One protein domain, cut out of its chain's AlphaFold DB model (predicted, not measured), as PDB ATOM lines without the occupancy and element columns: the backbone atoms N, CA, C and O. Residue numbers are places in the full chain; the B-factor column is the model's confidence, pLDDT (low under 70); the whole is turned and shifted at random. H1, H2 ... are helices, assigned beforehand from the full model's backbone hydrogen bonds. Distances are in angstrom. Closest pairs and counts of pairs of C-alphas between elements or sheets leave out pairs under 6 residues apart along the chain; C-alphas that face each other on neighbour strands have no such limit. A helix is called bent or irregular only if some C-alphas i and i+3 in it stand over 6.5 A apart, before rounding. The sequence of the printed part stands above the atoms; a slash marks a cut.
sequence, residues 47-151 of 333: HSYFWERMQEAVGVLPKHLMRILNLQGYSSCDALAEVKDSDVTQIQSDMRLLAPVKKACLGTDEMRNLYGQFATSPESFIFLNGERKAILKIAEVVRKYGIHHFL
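Overview. This is residues 47 to 151 of the 333 residues of an uncharacterized protein of Aedes albopictus (UniProt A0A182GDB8). Helices H1, H4, H6 and H7 gather loosely round the short helix H2 in the middle, mostly crossed rather than side by side. H3 packs on H7 at one end of the longest axis, and H5 lies beside H6 at the other. The printed part has 105 residues with seven named helices, H1 to H7 in chain order, and no named strand; the class is all helix. It is compact and rounded, with a radius of gyration of the C-alphas of 13.5 A and spans of 38 by 27 by 20 A.

Along the chain. Find C-alpha 47 at (163.772, 184.001, 210.660); there H1 begins, running 16.0 A to residue 58. Next come H2, residues 63 to 71, and H3, residues 78 to 82. At C-alpha 85, (180.133, 176.084, 225.331), H4 starts its 18.7 A to residue 97. H5 is residues 99 to 105 and H6 residues 108 to 118, irregular, with C-alphas 114 and 117 9.3 A apart. H7 runs 24.4 A from residue 129 to C-alpha 145 at (180.386, 182.240, 206.208).

Arrangement. Start at the hub, H7. Its residues 134 to 141 touch residues 54 to 58 of H1, about perpendicular at 82 degrees; the closest C-alphas, Val 58 and Ile 138, are 6.6 A apart. H3 touches it at Ala 81 and Ala 139, closest C-alphas 4.5 A apart. H4 touches it with residues 85 to 88 alone, at a steep tilt of 59 degrees, opposite ways; the closest C-alphas, Val 88 and Arg 132, are 6.8 A apart. H2 touches H6, about perpendicular at 76 degrees, the closest C-alphas being His 64 and Leu 114, 4.9 A. H5 and H6 are close but not clearly touching, with C-alphas of Lys 103 and Met 111 closest at 7.0 A. Every O i to N i+4 pair is within hydrogen-bond range in H1, H2, H4, H5 and H7; H6 has 5 of 7, and H3 0 of 1 with 2 of 2 O i to N i+3 pairs.

Size, cuts and confidence. Look to Ala 104 and Lys 144 for the C-alphas farthest apart, 39.5 A. The printed part has no cut and no long link, and no printed residue is under 70 in pLDDT.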
ATOM      1  N   HIS A  47     163.370 185.165 209.874       81.50
ATOM      2  CA  HIS A  47     163.772 184.001 210.660       81.50
ATOM      3  C   HIS A  47     163.565 182.694 209.892       81.50
ATOM      4  O   HIS A  47     164.426 181.818 209.931       81.50
ATOM      5  N   SER A  48     162.458 182.567 209.163       84.94
ATOM      6  CA  SER A  48     162.176 181.395 208.331       84.94
ATOM      7  C   SER A  48     163.236 181.203 207.239       84.94
ATOM      8  O   SER A  48     163.773 180.103 207.109       84.94
ATOM      9  N   TYR A  49     163.622 182.274 206.535       87.81
ATOM     10  CA  TYR A  49     164.705 182.222 205.540       87.81
ATOM     11  C   TYR A  49     166.057 181.857 206.172       87.81
ATOM     12  O   TYR A  49     166.796 181.021 205.650       87.81
ATOM     13  N   PHE A  50     166.374 182.468 207.317       91.25
ATOM     14  CA  PHE A  50     167.611 182.203 208.046       91.25
ATOM     15  C   PHE A  50     167.758 180.730 208.425       91.25
ATOM     16  O   PHE A  50     168.799 180.120 208.168       91.25
ATOM     17  N   TRP A  51     166.710 180.137 208.995       93.06
ATOM     18  CA  TRP A  51     166.752 178.745 209.428       93.06
ATOM     19  C   TRP A  51     166.759 177.752 208.272       93.06
ATOM     20  O   TRP A  51     167.425 176.725 208.385       93.06
ATOM     21  N   GLU A  52     166.091 178.059 207.160       91.19
ATOM     22  CA  GLU A  52     166.163 177.255 205.935       91.19
ATOM     23  C   GLU A  52     167.612 177.165 205.437       91.19
ATOM     24  O   GLU A  52     168.169 176.071 205.328       91.19
ATOM     25  N   ARG A  53     168.284 178.312 205.270       91.19
ATOM     26  CA  ARG A  53     169.696 178.359 204.852       91.19
ATOM     27  C   ARG A  53     170.646 177.730 205.864       91.19
ATOM     28  O   ARG A  53     171.642 177.119 205.484       91.19
ATOM     29  N   MET A  54     170.362 177.864 207.155       93.00
ATOM     30  CA  MET A  54     171.183 177.241 208.190       93.00
ATOM     31  C   MET A  54     171.098 175.711 208.135       93.00
ATOM     32  O   MET A  54     172.114 175.030 208.272       93.00
ATOM     33  N   GLN A  55     169.904 175.161 207.903       92.31
ATOM     34  CA  GLN A  55     169.705 173.715 207.794       92.31
ATOM     35  C   GLN A  55     170.343 173.122 206.534       92.31
ATOM     36  O   GLN A  55     170.819 171.989 206.583       92.31
ATOM     37  N   GLU A  56     170.440 173.878 205.437       91.06
ATOM     38  CA  GLU A  56     171.224 173.468 204.260       91.06
ATOM     39  C   GLU A  56     172.715 173.290 204.596       91.06
ATOM     40  O   GLU A  56     173.366 172.379 204.085       91.06
ATOM     41  N   ALA A  57     173.263 174.137 205.474       89.50
ATOM     42  CA  ALA A  57     174.684 174.129 205.820       89.50
ATOM     43  C   ALA A  57     175.049 173.160 206.962       89.50
ATOM     44  O   ALA A  57     176.139 172.585 206.960       89.50
ATOM     45  N   VAL A  58     174.173 173.005 207.960       90.25
ATOM     46  CA  VAL A  58     174.436 172.231 209.191       90.25
ATOM     47  C   VAL A  58     173.727 170.870 209.188       90.25
ATOM     48  O   VAL A  58     174.136 169.961 209.911       90.25
ATOM     49  N   GLY A  59     172.695 170.705 208.360       90.31
ATOM     50  CA  GLY A  59     171.771 169.576 208.390       90.31
ATOM     51  C   GLY A  59     170.496 169.884 209.179       90.31
ATOM     52  O   GLY A  59     170.284 170.992 209.670       90.31
ATOM     53  N   VAL A  60     169.619 168.884 209.296       90.38
ATOM     54  CA  VAL A  60     168.307 169.041 209.942       90.38
ATOM     55  C   VAL A  60     168.471 169.391 211.423       90.38
ATOM     56  O   VAL A  60     169.078 168.640 212.187       90.38
ATOM     57  N   LEU A  61     167.880 170.516 211.836       91.56
ATOM     58  CA  LEU A  61     167.907 170.999 213.217       91.56
ATOM     59  C   LEU A  61     166.563 170.748 213.924       91.56
ATOM     60  O   LEU A  61     165.502 170.958 213.328       91.56
ATOM     61  N   PRO A  62     166.567 170.361 215.215       90.81
ATOM     62  CA  PRO A  62     165.341 170.265 215.998       90.81
ATOM     63  C   PRO A  62     164.597 171.607 216.076       90.81
ATOM     64  O   PRO A  62     165.183 172.650 216.364       90.81
ATOM     65  N   LYS A  63     163.270 171.584 215.887       90.44
ATOM     66  CA  LYS A  63     162.436 172.805 215.884       90.44
ATOM     67  C   LYS A  63     162.521 173.613 217.181       90.44
ATOM     68  O   LYS A  63     162.544 174.840 217.132       90.44
ATOM     69  N   HIS A  64     162.564 172.938 218.327       91.00
ATOM     70  CA  HIS A  64     162.640 173.604 219.627       91.00
ATOM     71  C   HIS A  64     163.964 174.375 219.787       91.00
ATOM     72  O   HIS A  64     163.962 175.490 220.291       91.00
ATOM     73  N   LEU A  65     165.074 173.845 219.260       93.19
ATOM     74  CA  LEU A  65     166.391 174.478 219.319       93.19
ATOM     75  C   LEU A  65     166.413 175.805 218.552       93.19
ATOM     76  O   LEU A  65     166.868 176.815 219.081       93.19
ATOM     77  N   MET A  66     165.836 175.832 217.347       92.94
ATOM     78  CA  MET A  66     165.680 177.070 216.573       92.94
ATOM     79  C   MET A  66     164.826 178.104 217.316       92.94
ATOM     80  O   MET A  66     165.162 179.284 217.350       92.94
ATOM     81  N   ARG A  67     163.745 177.665 217.970       91.38
ATOM     82  CA  ARG A  67     162.881 178.546 218.771       91.38
ATOM     83  C   ARG A  67     163.590 179.109 219.996       91.38
ATOM     84  O   ARG A  67     163.401 180.283 220.293       91.38
ATOM     85  N   ILE A  68     164.404 178.309 220.680       93.12
ATOM     86  CA  ILE A  68     165.200 178.782 221.817       93.12
ATOM     87  C   ILE A  68     166.203 179.834 221.343       93.12
ATOM     88  O   ILE A  68     166.273 180.908 221.928       93.12
ATOM     89  N   LEU A  69     166.924 179.583 220.249       93.44
ATOM     90  CA  LEU A  69     167.872 180.561 219.708       93.44
ATOM     91  C   LEU A  69     167.183 181.842 219.206       93.44
ATOM     92  O   LEU A  69     167.749 182.923 219.355       93.44
ATOM     93  N   ASN A  70     165.957 181.751 218.678       91.50
ATOM     94  CA  ASN A  70     165.127 182.924 218.379       91.50
ATOM     95  C   ASN A  70     164.759 183.693 219.655       91.50
ATOM     96  O   ASN A  70     164.919 184.908 219.710       91.50
ATOM     97  N   LEU A  71     164.279 182.989 220.686       90.12
ATOM     98  CA  LEU A  71     163.862 183.584 221.959       90.12
ATOM     99  C   LEU A  71     165.019 184.314 222.652       90.12
ATOM    100  O   LEU A  71     164.813 185.371 223.237       90.12
ATOM    101  N   GLN A  72     166.222 183.757 222.558       89.19
ATOM    102  CA  GLN A  72     167.448 184.322 223.118       89.19
ATOM    103  C   GLN A  72     168.063 185.428 222.238       89.19
ATOM    104  O   GLN A  72     169.115 185.964 222.565       89.19
ATOM    105  N   GLY A  73     167.438 185.769 221.104       85.31
ATOM    106  CA  GLY A  73     167.906 186.836 220.216       85.31
ATOM    107  C   GLY A  73     169.172 186.501 219.420       85.31
ATOM    108  O   GLY A  73     169.785 187.392 218.836       85.31
ATOM    109  N   TYR A  74     169.571 185.228 219.364       88.06
ATOM    110  CA  TYR A  74     170.734 184.795 218.588       88.06
ATOM    111  C   TYR A  74     170.425 184.607 217.104       88.06
ATOM    112  O   TYR A  74     171.321 184.686 216.263       88.06
ATOM    113  N   SER A  75     169.167 184.350 216.754       82.31
ATOM    114  CA  SER A  75     168.768 184.218 215.355       82.31
ATOM    115  C   SER A  75     169.039 185.503 214.584       82.31
ATOM    116  O   SER A  75     168.657 186.578 215.046       82.31
ATOM    117  N   SER A  76     169.650 185.390 213.405       78.56
ATOM    118  CA  SER A  76     169.936 186.542 212.540       78.56
ATOM    119  C   SER A  76     170.864 187.602 213.162       78.56
ATOM    120  O   SER A  76     170.941 188.719 212.652       78.56
ATOM    121  N   CYS A  77     171.587 187.261 214.236       84.62
ATOM    122  CA  CYS A  77     172.501 188.152 214.946       84.62
ATOM    123  C   CYS A  77     173.960 187.700 214.783       84.62
ATOM    124  O   CYS A  77     174.266 186.514 214.905       84.62
ATOM    125  N   ASP A  78     174.877 188.648 214.564       84.50
ATOM    126  CA  ASP A  78     176.319 188.365 214.447       84.50
ATOM    127  C   ASP A  78     176.905 187.728 215.720       84.50
ATOM    128  O   ASP A  78     177.839 186.928 215.637       84.50
ATOM    129  N   ALA A  79     176.308 187.994 216.891       89.00
ATOM    130  CA  ALA A  79     176.716 187.398 218.166       89.00
ATOM    131  C   ALA A  79     176.653 185.858 218.161       89.00
ATOM    132  O   ALA A  79     177.353 185.205 218.932       89.00
ATOM    133  N   LEU A  80     175.869 185.253 217.259       91.69
ATOM    134  CA  LEU A  80     175.803 183.801 217.090       91.69
ATOM    135  C   LEU A  80     177.158 183.188 216.689       91.69
ATOM    136  O   LEU A  80     177.439 182.050 217.055       91.69
ATOM    137  N   ALA A  81     178.025 183.929 215.991       92.38
ATOM    138  CA  ALA A  81     179.370 183.466 215.628       92.38
ATOM    139  C   ALA A  81     180.307 183.315 216.843       92.38
ATOM    140  O   ALA A  81     181.299 182.575 216.789       92.38
ATOM    141  N   GLU A  82     180.007 184.029 217.928       92.12
ATOM    142  CA  GLU A  82     180.839 184.115 219.129       92.12
ATOM    143  C   GLU A  82     180.427 183.122 220.217       92.12
ATOM    144  O   GLU A  82     181.163 182.970 221.188       92.12
ATOM    145  N   VAL A  83     179.313 182.407 220.026       93.62
ATOM    146  CA  VAL A  83     178.784 181.433 220.986       93.62
ATOM    147  C   VAL A  83     179.799 180.319 221.262       93.62
ATOM    148  O   VAL A  83     180.280 179.628 220.355       93.62
ATOM    149  N   LYS A  84     180.092 180.135 222.549       94.56
ATOM    150  CA  LYS A  84     180.951 179.101 223.137       94.56
ATOM    151  C   LYS A  84     180.130 178.154 224.006       94.56
ATOM    152  O   LYS A  84     178.960 178.377 224.298       94.56
ATOM    153  N   ASP A  85     180.774 177.088 224.474       93.75
ATOM    154  CA  ASP A  85     180.133 176.084 225.331       93.75
ATOM    155  C   ASP A  85     179.610 176.663 226.663       93.75
ATOM    156  O   ASP A  85     178.551 176.266 227.158       93.75
ATOM    157  N   SER A  86     180.317 177.660 227.210       95.00
ATOM    158  CA  SER A  86     179.871 178.423 228.380       95.00
ATOM    159  C   SER A  86     178.535 179.119 228.126       95.00
ATOM    160  O   SER A  86     177.648 179.069 228.974       95.00
ATOM    161  N   ASP A  87     178.358 179.689 226.936       94.00
ATOM    162  CA  ASP A  87     177.153 180.436 226.573       94.00
ATOM    163  C   ASP A  87     175.967 179.487 226.387       94.00
ATOM    164  O   ASP A  87     174.855 179.802 226.791       94.00
ATOM    165  N   VAL A  88     176.194 178.265 225.890       96.06
ATOM    166  CA  VAL A  88     175.157 177.215 225.841       96.06
ATOM    167  C   VAL A  88     174.658 176.859 227.247       96.06
ATOM    168  O   VAL A  88     173.467 176.621 227.452       96.06
ATOM    169  N   THR A  89     175.557 176.847 228.232       95.81
ATOM    170  CA  THR A  89     175.202 176.620 229.643       95.81
ATOM    171  C   THR A  89     174.416 177.797 230.220       95.81
ATOM    172  O   THR A  89     173.464 177.587 230.979       95.81
ATOM    173  N   GLN A  90     174.763 179.022 229.822       95.31
ATOM    174  CA  GLN A  90     174.018 180.214 230.209       95.31
ATOM    175  C   GLN A  90     172.613 180.212 229.602       95.31
ATOM    176  O   GLN A  90     171.646 180.312 230.348       95.31
ATOM    177  N   ILE A  91     172.478 179.939 228.300       95.50
ATOM    178  CA  ILE A  91     171.180 179.809 227.619       95.50
ATOM    179  C   ILE A  91     170.299 178.778 228.329       95.50
ATOM    180  O   ILE A  91     169.114 179.010 228.551       95.50
ATOM    181  N   GLN A  92     170.862 177.632 228.713       95.75
ATOM    182  CA  GLN A  92     170.122 176.614 229.458       95.75
ATOM    183  C   GLN A  92     169.608 177.144 230.805       95.75
ATOM    184  O   GLN A  92     168.486 176.833 231.198       95.75
ATOM    185  N   SER A  93     170.423 177.932 231.506       95.75
ATOM    186  CA  SER A  93     170.058 178.545 232.786       95.75
ATOM    187  C   SER A  93     168.978 179.611 232.604       95.75
ATOM    188  O   SER A  93     168.003 179.615 233.352       95.75
ATOM    189  N   ASP A  94     169.083 180.431 231.561       94.44
ATOM    190  CA  ASP A  94     168.094 181.456 231.219       94.44
ATOM    191  C   ASP A  94     166.747 180.822 230.853       94.44
ATOM    192  O   ASP A  94     165.694 181.296 231.275       94.44
ATOM    193  N   MET A  95     166.756 179.697 230.130       95.31
ATOM    194  CA  MET A  95     165.534 178.944 229.832       95.31
ATOM    195  C   MET A  95     164.845 178.439 231.103       95.31
ATOM    196  O   MET A  95     163.626 178.526 231.199       95.31
ATOM    197  N   ARG A  96     165.595 177.960 232.101       96.50
ATOM    198  CA  ARG A  96     165.011 177.566 233.397       96.50
ATOM    199  C   ARG A  96     164.473 178.773 234.152       96.50
ATOM    200  O   ARG A  96     163.355 178.739 234.634       96.50
ATOM    201  N   LEU A  97     165.216 179.876 234.176       93.75
ATOM    202  CA  LEU A  97     164.779 181.106 234.835       93.75
ATOM    203  C   LEU A  97     163.468 181.652 234.242       93.75
ATOM    204  O   LEU A  97     162.607 182.145 234.968       93.75
ATOM    205  N   LEU A  98     163.299 181.551 232.921       90.62
ATOM    206  CA  LEU A  98     162.094 181.993 232.216       90.62
ATOM    207  C   LEU A  98     160.931 180.994 232.311       90.62
ATOM    208  O   LEU A  98     159.814 181.323 231.898       90.62
ATOM    209  N   ALA A  99     161.157 179.788 232.830       92.88
ATOM    210  CA  ALA A  99     160.175 178.714 232.843       92.88
ATOM    211  C   ALA A  99     158.865 179.064 233.574       92.88
ATOM    212  O   ALA A  99     157.806 178.830 232.975       92.88
ATOM    213  N   PRO A 100     158.869 179.686 234.774       90.31
ATOM    214  CA  PRO A 100     157.633 180.059 235.462       90.31
ATOM    215  C   PRO A 100     156.797 181.057 234.656       90.31
ATOM    216  O   PRO A 100     155.587 180.887 234.507       90.31
ATOM    217  N   VAL A 101     157.455 182.064 234.068       89.81
ATOM    218  CA  VAL A 101     156.802 183.103 233.257       89.81
ATOM    219  C   VAL A 101     156.208 182.492 231.991       89.81
ATOM    220  O   VAL A 101     155.050 182.735 231.658       89.81
ATOM    221  N   LYS A 102     156.967 181.646 231.287       88.81
ATOM    222  CA  LYS A 102     156.487 181.001 230.058       88.81
ATOM    223  C   LYS A 102     155.337 180.038 230.326       88.81
ATOM    224  O   LYS A 102     154.396 180.025 229.544       88.81
ATOM    225  N   LYS A 103     155.361 179.303 231.438       89.56
ATOM    226  CA  LYS A 103     154.271 178.398 231.825       89.56
ATOM    227  C   LYS A 103     152.960 179.137 232.119       89.56
ATOM    228  O   LYS A 103     151.900 178.577 231.876       89.56
ATOM    229  N   ALA A 104     153.030 180.371 232.620       87.75
ATOM    230  CA  ALA A 104     151.852 181.203 232.859       87.75
ATOM    231  C   ALA A 104     151.274 181.816 231.570       87.75
ATOM    232  O   ALA A 104     150.072 182.054 231.493       87.75
ATOM    233  N   CYS A 105     152.119 182.080 230.569       85.06
ATOM    234  CA  CYS A 105     151.721 182.797 229.354       85.06
ATOM    235  C   CYS A 105     151.464 181.906 228.131       85.06
ATOM    236  O   CYS A 105     150.826 182.368 227.191       85.06
ATOM    237  N   LEU A 106     151.998 180.681 228.097       87.81
ATOM    238  CA  LEU A 106     151.944 179.799 226.929       87.81
ATOM    239  C   LEU A 106     151.008 178.609 227.147       87.81
ATOM    240  O   LEU A 106     150.947 178.033 228.235       87.81
ATOM    241  N   GLY A 107     150.342 178.181 226.074       88.94
ATOM    242  CA  GLY A 107     149.549 176.953 226.069       88.94
ATOM    243  C   GLY A 107     150.409 175.683 226.122       88.94
ATOM    244  O   GLY A 107     151.609 175.695 225.837       88.94
ATOM    245  N   THR A 108     149.788 174.539 226.425       88.62
ATOM    246  CA  THR A 108     150.469 173.230 226.513       88.62
ATOM    247  C   THR A 108     151.259 172.881 225.247       88.62
ATOM    248  O   THR A 108     152.390 172.391 225.327       88.62
ATOM    249  N   ASP A 109     150.696 173.161 224.071       89.06
ATOM    250  CA  ASP A 109     151.347 172.872 222.792       89.06
ATOM    251  C   ASP A 109     152.539 173.794 222.526       89.06
ATOM    252  O   ASP A 109     153.567 173.352 222.016       89.06
ATOM    253  N   GLU A 110     152.445 175.065 222.913       88.56
ATOM    254  CA  GLU A 110     153.532 176.043 222.803       88.56
ATOM    255  C   GLU A 110     154.682 175.710 223.756       88.56
ATOM    256  O   GLU A 110     155.852 175.756 223.367       88.56
ATOM    257  N   MET A 111     154.356 175.260 224.970       92.19
ATOM    258  CA  MET A 111     155.336 174.746 225.926       92.19
ATOM    259  C   MET A 111     156.066 173.517 225.376       92.19
ATOM    260  O   MET A 111     157.296 173.466 225.419       92.19
ATOM    261  N   ARG A 112     155.345 172.559 224.774       91.62
ATOM    262  CA  ARG A 112     155.949 171.403 224.079       91.62
ATOM    263  C   ARG A 112     156.821 171.824 222.908       91.62
ATOM    264  O   ARG A 112     157.877 171.249 222.663       91.62
ATOM    265  N   ASN A 113     156.397 172.855 222.203       89.44
ATOM    266  CA  ASN A 113     157.105 173.412 221.070       89.44
ATOM    267  C   ASN A 113     158.427 174.102 221.447       89.44
ATOM    268  O   ASN A 113     159.339 174.112 220.613       89.44
ATOM    269  N   LEU A 114     158.529 174.665 222.653       92.25
ATOM    270  CA  LEU A 114     159.707 175.385 223.141       92.25
ATOM    271  C   LEU A 114     160.648 174.499 223.975       92.25
ATOM    272  O   LEU A 114     161.852 174.522 223.749       92.25
ATOM    273  N   TYR A 115     160.106 173.698 224.894       91.56
ATOM    274  CA  TYR A 115     160.875 172.862 225.829       91.56
ATOM    275  C   TYR A 115     160.955 171.382 225.422       91.56
ATOM    276  O   TYR A 115     161.639 170.594 226.077       91.56
ATOM    277  N   GLY A 116     160.255 170.970 224.360       89.12
ATOM    278  CA  GLY A 116     160.250 169.584 223.895       89.12
ATOM    279  C   GLY A 116     159.738 168.628 224.971       89.12
ATOM    280  O   GLY A 116     158.641 168.794 225.506       89.12
ATOM    281  N   GLN A 117     160.559 167.635 225.313       89.88
ATOM    282  CA  GLN A 117     160.258 166.654 226.361       89.88
ATOM    283  C   GLN A 117     160.161 167.264 227.772       89.88
ATOM    284  O   GLN A 117     159.553 166.664 228.652       89.88
ATOM    285  N   PHE A 118     160.715 168.460 227.990       93.12
ATOM    286  CA  PHE A 118     160.702 169.141 229.287       93.12
ATOM    287  C   PHE A 118     159.484 170.053 229.482       93.12
ATOM    288  O   PHE A 118     159.421 170.774 230.467       93.12
ATOM    289  N   ALA A 119     158.490 170.027 228.591       92.19
ATOM    290  CA  ALA A 119     157.316 170.906 228.668       92.19
ATOM    291  C   ALA A 119     156.566 170.846 230.009       92.19
ATOM    292  O   ALA A 119     156.078 171.864 230.492       92.19
ATOM    293  N   THR A 120     156.488 169.659 230.614       91.81
ATOM    294  CA  THR A 120     155.817 169.447 231.905       91.81
ATOM    295  C   THR A 120     156.672 169.917 233.086       91.81
ATOM    296  O   THR A 120     156.129 170.390 234.086       91.81
ATOM    297  N   SER A 121     158.001 169.824 232.960       93.88
ATOM    298  CA  SER A 121     158.982 170.226 233.979       93.88
ATOM    299  C   SER A 121     160.112 171.069 233.361       93.88
ATOM    300  O   SER A 121     161.244 170.595 233.215       93.88
ATOM    301  N   PRO A 122     159.816 172.318 232.957       93.75
ATOM    302  CA  PRO A 122     160.780 173.184 232.274       93.75
ATOM    303  C   PRO A 122     161.948 173.619 233.177       93.75
ATOM    304  O   PRO A 122     163.037 173.890 232.681       93.75
ATOM    305  N   GLU A 123     161.782 173.569 234.501       93.75
ATOM    306  CA  GLU A 123     162.861 173.798 235.481       93.75
ATOM    307  C   GLU A 123     164.006 172.782 235.352       93.75
ATOM    308  O   GLU A 123     165.164 173.065 235.654       93.75
ATOM    309  N   SER A 124     163.691 171.577 234.870       94.62
ATOM    310  CA  SER A 124     164.665 170.506 234.633       94.62
ATOM    311  C   SER A 124     165.271 170.553 233.228       94.62
ATOM    312  O   SER A 124     165.963 169.615 232.833       94.62
ATOM    313  N   PHE A 125     165.012 171.613 232.454       96.12
ATOM    314  CA  PHE A 125     165.457 171.719 231.070       96.12
ATOM    315  C   PHE A 125     166.974 171.555 230.949       96.12
ATOM    316  O   PHE A 125     167.749 172.231 231.630       96.12
ATOM    317  N   ILE A 126     167.405 170.660 230.066       95.81
ATOM    318  CA  ILE A 126     168.806 170.480 229.688       95.81
ATOM    319  C   ILE A 126     168.908 170.335 228.179       95.81
ATOM    320  O   ILE A 126     168.074 169.675 227.563       95.81
ATOM    321  N   PHE A 127     169.970 170.889 227.601       95.56
ATOM    322  CA  PHE A 127     170.348 170.517 226.247       95.56
ATOM    323  C   PHE A 127     171.009 169.146 226.257       95.56
ATOM    324  O   PHE A 127     171.952 168.891 227.017       95.56
ATOM    325  N   LEU A 128     170.568 168.275 225.360       94.31
ATOM    326  CA  LEU A 128     171.252 167.017 225.102       94.31
ATOM    327  C   LEU A 128     172.622 167.289 224.474       94.31
ATOM    328  O   LEU A 128     172.830 168.282 223.781       94.31
ATOM    329  N   ASN A 129     173.571 166.367 224.643       94.31
ATOM    330  CA  ASN A 129     174.920 166.531 224.085       94.31
ATOM    331  C   ASN A 129     174.908 166.786 222.560       94.31
ATOM    332  O   ASN A 129     175.681 167.595 222.052       94.31
ATOM    333  N   GLY A 130     173.996 166.132 221.830       94.12
ATOM    334  CA  GLY A 130     173.808 166.362 220.393       94.12
ATOM    335  C   GLY A 130     173.334 167.782 220.069       94.12
ATOM    336  O   GLY A 130     173.852 168.402 219.145       94.12
ATOM    337  N   GLU A 131     172.419 168.327 220.867       94.44
ATOM    338  CA  GLU A 131     171.906 169.694 220.723       94.44
ATOM    339  C   GLU A 131     172.982 170.729 221.050       94.44
ATOM    340  O   GLU A 131     173.168 171.677 220.291       94.44
ATOM    341  N   ARG A 132     173.770 170.504 222.110       96.56
ATOM    342  CA  ARG A 132     174.913 171.369 222.453       96.56
ATOM    343  C   ARG A 132     175.913 171.425 221.296       96.56
ATOM    344  O   ARG A 132     176.301 172.510 220.868       96.56
ATOM    345  N   LYS A 133     176.270 170.270 220.719       96.06
ATOM    346  CA  LYS A 133     177.133 170.208 219.527       96.06
ATOM    347  C   LYS A 133     176.506 170.889 218.311       96.06
ATOM    348  O   LYS A 133     177.231 171.541 217.565       96.06
ATOM    349  N   ALA A 134     175.192 170.774 218.117       95.81
ATOM    350  CA  ALA A 134     174.493 171.443 217.023       95.81
ATOM    351  C   ALA A 134     174.568 172.973 217.153       95.81
ATOM    352  O   ALA A 134     174.902 173.637 216.175       95.81
ATOM    353  N   ILE A 135     174.357 173.533 218.350       96.25
ATOM    354  CA  ILE A 135     174.486 174.983 218.601       96.25
ATOM    355  C   ILE A 135     175.908 175.462 218.294       96.25
ATOM    356  O   ILE A 135     176.097 176.436 217.568       96.25
ATOM    357  N   LEU A 136     176.921 174.741 218.780       96.44
ATOM    358  CA  LEU A 136     178.319 175.080 218.502       96.44
ATOM    359  C   LEU A 136     178.659 174.955 217.012       96.44
ATOM    360  O   LEU A 136     179.437 175.755 216.490       96.44
ATOM    361  N   LYS A 137     178.060 173.988 216.306       96.25
ATOM    362  CA  LYS A 137     178.249 173.836 214.862       96.25
ATOM    363  C   LYS A 137     177.613 174.979 214.078       96.25
ATOM    364  O   LYS A 137     178.229 175.464 213.133       96.25
ATOM    365  N   ILE A 138     176.430 175.439 214.488       95.88
ATOM    366  CA  ILE A 138     175.799 176.646 213.942       95.88
ATOM    367  C   ILE A 138     176.747 177.838 214.118       95.88
ATOM    368  O   ILE A 138     177.050 178.518 213.142       95.88
ATOM    369  N   ALA A 139     177.288 178.046 215.322       95.75
ATOM    370  CA  ALA A 139     178.233 179.131 215.594       95.75
ATOM    371  C   ALA A 139     179.498 179.048 214.720       95.75
ATOM    372  O   ALA A 139     179.945 180.050 214.165       95.75
ATOM    373  N   GLU A 140     180.064 177.849 214.542       94.06
ATOM    374  CA  GLU A 140     181.205 177.603 213.651       94.06
ATOM    375  C   GLU A 140     180.881 177.946 212.189       94.06
ATOM    376  O   GLU A 140     181.675 178.597 211.510       94.06
ATOM    377  N   VAL A 141     179.706 177.538 211.707       93.75
ATOM    378  CA  VAL A 141     179.244 177.806 210.341       93.75
ATOM    379  C   VAL A 141     179.010 179.302 210.129       93.75
ATOM    380  O   VAL A 141     179.504 179.858 209.147       93.75
ATOM    381  N   VAL A 142     178.365 179.993 211.068       93.31
ATOM    382  CA  VAL A 142     178.203 181.454 211.004       93.31
ATOM    383  C   VAL A 142     179.562 182.151 211.044       93.31
ATOM    384  O   VAL A 142     179.789 183.069 210.267       93.31
ATOM    385  N   ARG A 143     180.514 181.685 211.855       91.12
ATOM    386  CA  ARG A 143     181.879 182.236 211.881       91.12
ATOM    387  C   ARG A 143     182.619 182.043 210.557       91.12
ATOM    388  O   ARG A 143     183.422 182.889 210.175       91.12
ATOM    389  N   LYS A 144     182.355 180.938 209.856       90.44
ATOM    390  CA  LYS A 144     182.973 180.616 208.565       90.44
ATOM    391  C   LYS A 144     182.394 181.436 207.407       90.44
ATOM    392  O   LYS A 144     183.161 181.876 206.554       90.44
ATOM    393  N   TYR A 145     181.073 181.612 207.351       86.44
ATOM    394  CA  TYR A 145     180.386 182.240 206.208       86.44
ATOM    395  C   TYR A 145     179.901 183.679 206.472       86.44
ATOM    396  O   TYR A 145     179.631 184.415 205.524       86.44
ATOM    397  N   GLY A 146     179.824 184.097 207.737       87.94
ATOM    398  CA  GLY A 146     179.227 185.355 208.197       87.94
ATOM    399  C   GLY A 146     177.698 185.291 208.293       87.94
ATOM    400  O   GLY A 146     177.056 184.531 207.562       87.94
ATOM    401  N   ILE A 147     177.084 186.116 209.156       87.75
ATOM    402  CA  ILE A 147     175.620 186.102 209.342       87.75
ATOM    403  C   ILE A 147     174.870 186.463 208.057       87.75
ATOM    404  O   ILE A 147     173.856 185.853 207.732       87.75
ATOM    405  N   HIS A 148     175.410 187.399 207.270       87.44
ATOM    406  CA  HIS A 148     174.789 187.887 206.037       87.44
ATOM    407  C   HIS A 148     174.626 186.811 204.959       87.44
ATOM    408  O   HIS A 148     173.800 186.983 204.070       87.44
ATOM    409  N   HIS A 149     175.378 185.706 205.030       86.38
ATOM    410  CA  HIS A 149     175.190 184.568 204.128       86.38
ATOM    411  C   HIS A 149     173.827 183.888 204.326       86.38
ATOM    412  O   HIS A 149     173.262 183.340 203.383       86.38
ATOM    413  N   PHE A 150     173.301 183.948 205.549       88.38
ATOM    414  CA  PHE A 150     172.050 183.311 205.948       88.38
ATOM    415  C   PHE A 150     170.876 184.290 205.986       88.38
ATOM    416  O   PHE A 150     169.765 183.893 206.302       88.38
ATOM    417  N   LEU A 151     171.088 185.569 205.679       86.88
ATOM    418  CA  LEU A 151     170.020 186.565 205.669       86.88
ATOM    419  C   LEU A 151     169.533 186.809 204.242       86.88
ATOM    420  O   LEU A 151     170.339 186.768 203.307       86.88
TER     421      LEU A 151